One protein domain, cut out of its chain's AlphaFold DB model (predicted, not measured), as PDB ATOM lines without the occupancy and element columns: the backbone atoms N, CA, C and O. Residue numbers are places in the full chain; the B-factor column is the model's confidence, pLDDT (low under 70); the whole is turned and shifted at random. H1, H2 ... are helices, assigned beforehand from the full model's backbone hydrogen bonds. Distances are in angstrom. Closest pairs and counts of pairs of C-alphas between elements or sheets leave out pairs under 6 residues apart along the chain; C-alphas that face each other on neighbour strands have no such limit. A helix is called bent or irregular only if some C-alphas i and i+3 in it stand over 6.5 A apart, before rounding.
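What this domain is: This is residues 147 to 190 of the 249 residues of the protein "Hypothetical protein" of Lotharella globosa (UniProt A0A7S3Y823). One long helix, H1, makes one side of a loose U; the chain then folds back through a wandering stretch without named elements, and a short, imperfect helix, H2, runs back alongside H1 the opposite way, with a gap between the two. The printed part has 44 residues with two named helices, H1 then H2, and no named strand. The class is all helix, with 27 residues in the helices. The whole is only just loose, close to compact, with a radius of gyration of the C-alphas of 11.5 A, and the C-alphas span 30 by 21 by 15 A.

How they stand to each other: H1, residues 147 to 166, has each of its O i to N i+4 pairs within hydrogen-bond range. H2, residues 181 to 187, has 0 of 3 such pairs within range, and 2 of its 4 O i to N i+3 pairs. H1 and H2 are close but not clearly touching, with 1 pair of C-alphas within 8 A: those of Leu 156 and Ala 184, 7.5 A apart. Their lines stand at a shallow tilt of 23 degrees, and they run opposite ways. Their centres are 12.1 A apart.

Where its parts are: H1 begins at C-alpha 147, at (-37.591, 4.647, 37.451), and ends at C-alpha 166, at (-47.847, 7.643, 10.978), 28.5 A away. H2 runs from Pro 181 to His 187, 12.7 A from first to last C-alpha, and ends at (-52.108, 9.297, 36.525). H2 is irregular, but only just: C-alphas 181 and 184 are 6.9 A apart.

The domain as a whole: The two C-alphas farthest apart, those of Gln 166 and Lys 190, are 33.5 A apart. The link from H1 to H2, residues 167 to 180, is long. The printed part has no cut. Its mean pLDDT is 83.7, and no printed residue is under 70.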
ATOM      1  N   GLU A 147     -37.576   5.632  38.531       91.69
ATOM      2  CA  GLU A 147     -37.591   4.647  37.451       91.69
ATOM      3  C   GLU A 147     -38.975   4.505  36.817       91.69
ATOM      4  O   GLU A 147     -39.089   4.571  35.591       91.69
ATOM      5  N   GLU A 148     -40.036   4.402  37.622       88.25
ATOM      6  CA  GLU A 148     -41.420   4.338  37.134       88.25
ATOM      7  C   GLU A 148     -41.826   5.625  36.410       88.25
ATOM      8  O   GLU A 148     -42.425   5.576  35.330       88.25
ATOM      9  N   ILE A 149     -41.453   6.790  36.954       88.94
ATOM     10  CA  ILE A 149     -41.687   8.085  36.302       88.94
ATOM     11  C   ILE A 149     -40.963   8.126  34.950       88.94
ATOM     12  O   ILE A 149     -41.540   8.555  33.945       88.94
ATOM     13  N   GLY A 150     -39.709   7.673  34.905       90.44
ATOM     14  CA  GLY A 150     -38.903   7.606  33.691       90.44
ATOM     15  C   GLY A 150     -39.492   6.658  32.646       90.44
ATOM     16  O   GLY A 150     -39.661   7.049  31.490       90.44
ATOM     17  N   ALA A 151     -39.859   5.441  33.044       91.19
ATOM     18  CA  ALA A 151     -40.490   4.449  32.178       91.19
ATOM     19  C   ALA A 151     -41.797   4.983  31.582       91.19
ATOM     20  O   ALA A 151     -42.027   4.883  30.376       91.19
ATOM     21  N   ARG A 152     -42.612   5.649  32.401       88.88
ATOM     22  CA  ARG A 152     -43.874   6.243  31.970       88.88
ATOM     23  C   ARG A 152     -43.694   7.419  31.012       88.88
ATOM     24  O   ARG A 152     -44.395   7.492  30.005       88.88
ATOM     25  N   LYS A 153     -42.740   8.319  31.280       89.75
ATOM     26  CA  LYS A 153     -42.388   9.414  30.357       89.75
ATOM     27  C   LYS A 153     -41.921   8.864  29.009       89.75
ATOM     28  O   LYS A 153     -42.385   9.333  27.974       89.75
ATOM     29  N   ARG A 154     -41.061   7.838  29.020       92.06
ATOM     30  CA  ARG A 154     -40.603   7.156  27.798       92.06
ATOM     31  C   ARG A 154     -41.761   6.499  27.050       92.06
ATOM     32  O   ARG A 154     -41.817   6.621  25.837       92.06
ATOM     33  N   ALA A 155     -42.693   5.850  27.746       90.69
ATOM     34  CA  ALA A 155     -43.862   5.230  27.121       90.69
ATOM     35  C   ALA A 155     -44.748   6.260  26.398       90.69
ATOM     36  O   ALA A 155     -45.050   6.074  25.222       90.69
ATOM     37  N   LEU A 156     -45.083   7.374  27.060       89.44
ATOM     38  CA  LEU A 156     -45.871   8.463  26.464       89.44
ATOM     39  C   LEU A 156     -45.143   9.131  25.289       89.44
ATOM     40  O   LEU A 156     -45.756   9.466  24.278       89.44
ATOM     41  N   PHE A 157     -43.825   9.305  25.403       89.94
ATOM     42  CA  PHE A 157     -43.004   9.867  24.333       89.94
ATOM     43  C   PHE A 157     -42.890   8.922  23.130       89.94
ATOM     44  O   PHE A 157     -42.994   9.353  21.984       89.94
ATOM     45  N   ASN A 158     -42.744   7.620  23.375       91.12
ATOM     46  CA  ASN A 158     -42.735   6.607  22.324       91.12
ATOM     47  C   ASN A 158     -44.088   6.525  21.609       91.12
ATOM     48  O   ASN A 158     -44.118   6.352  20.394       91.12
ATOM     49  N   GLU A 159     -45.197   6.657  22.341       88.56
ATOM     50  CA  GLU A 159     -46.538   6.762  21.753       88.56
ATOM     51  C   GLU A 159     -46.629   7.989  20.837       88.56
ATOM     52  O   GLU A 159     -47.004   7.851  19.676       88.56
ATOM     53  N   PHE A 160     -46.168   9.151  21.307       87.88
ATOM     54  CA  PHE A 160     -46.116  10.370  20.501       87.88
ATOM     55  C   PHE A 160     -45.293  10.205  19.214       87.88
ATOM     56  O   PHE A 160     -45.769  10.567  18.140       87.88
ATOM     57  N   ILE A 161     -44.085   9.629  19.289       89.81
ATOM     58  CA  ILE A 161     -43.239   9.394  18.104       89.81
ATOM     59  C   ILE A 161     -43.939   8.462  17.113       89.81
ATOM     60  O   ILE A 161     -43.948   8.736  15.913       89.81
ATOM     61  N   LYS A 162     -44.536   7.365  17.596       88.81
ATOM     62  CA  LYS A 162     -45.248   6.410  16.738       88.81
ATOM     63  C   LYS A 162     -46.402   7.080  16.000       88.81
ATOM     64  O   LYS A 162     -46.490   6.935  14.783       88.81
ATOM     65  N   THR A 163     -47.229   7.850  16.707       87.50
ATOM     66  CA  THR A 163     -48.329   8.587  16.080       87.50
ATOM     67  C   THR A 163     -47.792   9.634  15.105       87.50
ATOM     68  O   THR A 163     -48.248   9.675  13.968       87.50
ATOM     69  N   SER A 164     -46.784  10.420  15.499       86.50
ATOM     70  CA  SER A 164     -46.200  11.475  14.659       86.50
ATOM     71  C   SER A 164     -45.570  10.947  13.367       86.50
ATOM     72  O   SER A 164     -45.567  11.659  12.364       86.50
ATOM     73  N   ASN A 165     -45.034   9.726  13.379       87.25
ATOM     74  CA  ASN A 165     -44.473   9.083  12.190       87.25
ATOM     75  C   ASN A 165     -45.554   8.514  11.257       87.25
ATOM     76  O   ASN A 165     -45.318   8.399  10.059       87.25
ATOM     77  N   GLN A 166     -46.728   8.150  11.781       87.00
ATOM     78  CA  GLN A 166     -47.847   7.643  10.978       87.00
ATOM     79  C   GLN A 166     -48.710   8.769  10.401       87.00
ATOM     80  O   GLN A 166     -49.158   8.688   9.259       87.00
ATOM     81  N   LYS A 167     -48.975   9.810  11.195       82.00
ATOM     82  CA  LYS A 167     -49.837  10.939  10.840       82.00
ATOM     83  C   LYS A 167     -49.301  12.217  11.478       82.00
ATOM     84  O   LYS A 167     -48.784  12.213  12.592       82.00
ATOM     85  N   ARG A 168     -49.479  13.349  10.799       81.44
ATOM     86  CA  ARG A 168     -49.108  14.654  11.358       81.44
ATOM     87  C   ARG A 168     -50.020  14.981  12.548       81.44
ATOM     88  O   ARG A 168     -51.222  15.155  12.367       81.44
ATOM     89  N   VAL A 169     -49.447  15.068  13.747       79.62
ATOM     90  CA  VAL A 169     -50.169  15.458  14.968       79.62
ATOM     91  C   VAL A 169     -50.288  16.982  15.012       79.62
ATOM     92  O   VAL A 169     -49.283  17.692  14.947       79.62
ATOM     93  N   PHE A 170     -51.514  17.492  15.119       79.19
ATOM     94  CA  PHE A 170     -51.788  18.919  15.294       79.19
ATOM     95  C   PHE A 170     -52.014  19.216  16.776       79.19
ATOM     96  O   PHE A 170     -52.697  18.467  17.464       79.19
ATOM     97  N   ARG A 171     -51.432  20.309  17.276       74.81
ATOM     98  CA  ARG A 171     -51.495  20.665  18.705       74.81
ATOM     99  C   ARG A 171     -52.865  21.203  19.127       74.81
ATOM    100  O   ARG A 171     -53.227  21.061  20.288       74.81
ATOM    101  N   ASP A 172     -53.606  21.771  18.179       78.06
ATOM    102  CA  ASP A 172     -54.809  22.562  18.463       78.06
ATOM    103  C   ASP A 172     -56.113  21.770  18.263       78.06
ATOM    104  O   ASP A 172     -57.185  22.229  18.645       78.06
ATOM    105  N   ILE A 173     -56.038  20.568  17.676       75.44
ATOM    106  CA  ILE A 173     -57.192  19.692  17.432       75.44
ATOM    107  C   ILE A 173     -56.868  18.317  18.013       75.44
ATOM    108  O   ILE A 173     -56.123  17.540  17.413       75.44
ATOM    109  N   VAL A 174     -57.433  18.013  19.182       73.06
ATOM    110  CA  VAL A 174     -57.295  16.694  19.811       73.06
ATOM    111  C   VAL A 174     -58.296  15.738  19.170       73.06
ATOM    112  O   VAL A 174     -59.505  15.916  19.297       73.06
ATOM    113  N   LYS A 175     -57.790  14.713  18.480       76.06
ATOM    114  CA  LYS A 175     -58.586  13.568  18.025       76.06
ATOM    115  C   LYS A 175     -58.274  12.385  18.931       76.06
ATOM    116  O   LYS A 175     -57.252  11.727  18.747       76.06
ATOM    117  N   GLU A 176     -59.149  12.134  19.902       71.25
ATOM    118  CA  GLU A 176     -58.952  11.104  20.937       71.25
ATOM    119  C   GLU A 176     -58.744   9.692  20.362       71.25
ATOM    120  O   GLU A 176     -58.065   8.872  20.979       71.25
ATOM    121  N   GLU A 177     -59.276   9.428  19.164       76.19
ATOM    122  CA  GLU A 177     -59.120   8.162  18.436       76.19
ATOM    123  C   GLU A 177     -57.680   7.910  17.958       76.19
ATOM    124  O   GLU A 177     -57.224   6.769  17.953       76.19
ATOM    125  N   ASP A 178     -56.959   8.967  17.569       74.81
ATOM    126  CA  ASP A 178     -55.616   8.866  16.988       74.81
ATOM    127  C   ASP A 178     -54.520   9.059  18.053       74.81
ATOM    128  O   ASP A 178     -53.532   8.321  18.080       74.81
ATOM    129  N   TYR A 179     -54.662  10.067  18.924       80.00
ATOM    130  CA  TYR A 179     -53.707  10.368  19.995       80.00
ATOM    131  C   TYR A 179     -54.294  11.350  21.015       80.00
ATOM    132  O   TYR A 179     -54.748  12.436  20.656       80.00
ATOM    133  N   ASP A 180     -54.223  10.992  22.300       82.50
ATOM    134  CA  ASP A 180     -54.682  11.829  23.416       82.50
ATOM    135  C   ASP A 180     -53.473  12.341  24.233       82.50
ATOM    136  O   ASP A 180     -52.872  11.576  25.001       82.50
ATOM    137  N   PRO A 181     -53.111  13.634  24.111       80.50
ATOM    138  CA  PRO A 181     -52.003  14.228  24.859       80.50
ATOM    139  C   PRO A 181     -52.291  14.357  26.366       80.50
ATOM    140  O   PRO A 181     -51.361  14.507  27.161       80.50
ATOM    141  N   LEU A 182     -53.556  14.265  26.794       82.44
ATOM    142  CA  LEU A 182     -53.974  14.362  28.194       82.44
ATOM    143  C   LEU A 182     -53.978  13.007  28.913       82.44
ATOM    144  O   LEU A 182     -54.223  12.960  30.121       82.44
ATOM    145  N   LYS A 183     -53.593  11.904  28.251       82.69
ATOM    146  CA  LYS A 183     -53.369  10.602  28.915       82.69
ATOM    147  C   LYS A 183     -52.443  10.720  30.126       82.69
ATOM    148  O   LYS A 183     -52.644  10.036  31.131       82.69
ATOM    149  N   ALA A 184     -51.481  11.644  30.091       80.06
ATOM    150  CA  ALA A 184     -50.598  11.927  31.217       80.06
ATOM    151  C   ALA A 184     -51.345  12.383  32.490       80.06
ATOM    152  O   ALA A 184     -50.933  12.025  33.597       80.06
ATOM    153  N   HIS A 185     -52.467  13.098  32.355       82.12
ATOM    154  CA  HIS A 185     -53.277  13.577  33.482       82.12
ATOM    155  C   HIS A 185     -54.009  12.443  34.207       82.12
ATOM    156  O   HIS A 185     -54.313  12.570  35.390       82.12
ATOM    157  N   ARG A 186     -54.258  11.302  33.547       82.25
ATOM    158  CA  ARG A 186     -54.969  10.163  34.163       82.25
ATOM    159  C   ARG A 186     -54.250   9.588  35.377       82.25
ATOM    160  O   ARG A 186     -54.889   9.017  36.254       82.25
ATOM    161  N   HIS A 187     -52.938   9.761  35.426       78.50
ATOM    162  CA  HIS A 187     -52.108   9.297  36.525       78.50
ATOM    163  C   HIS A 187     -51.668  10.447  37.447       78.50
ATOM    164  O   HIS A 187     -50.699  10.298  38.188       78.50
ATOM    165  N   ALA A 188     -52.299  11.618  37.346       80.25
ATOM    166  CA  ALA A 188     -52.155  12.622  38.384       80.25
ATOM    167  C   ALA A 188     -52.682  12.040  39.705       80.25
ATOM    168  O   ALA A 188     -53.678  11.306  39.715       80.25
ATOM    169  N   GLY A 189     -52.011  12.364  40.809       77.88
ATOM    170  CA  GLY A 189     -52.417  11.918  42.134       77.88
ATOM    171  C   GLY A 189     -53.835  12.377  42.449       77.88
ATOM    172  O   GLY A 189     -54.129  13.572  42.444       77.88
ATOM    173  N   LYS A 190     -54.725  11.420  42.715       85.56
ATOM    174  CA  LYS A 190     -56.087  11.689  43.183       85.56
ATOM    175  C   LYS A 190     -56.118  11.519  44.694       85.56
ATOM    176  O   LYS A 190     -55.657  10.502  45.205       85.56
TER     177      LYS A 190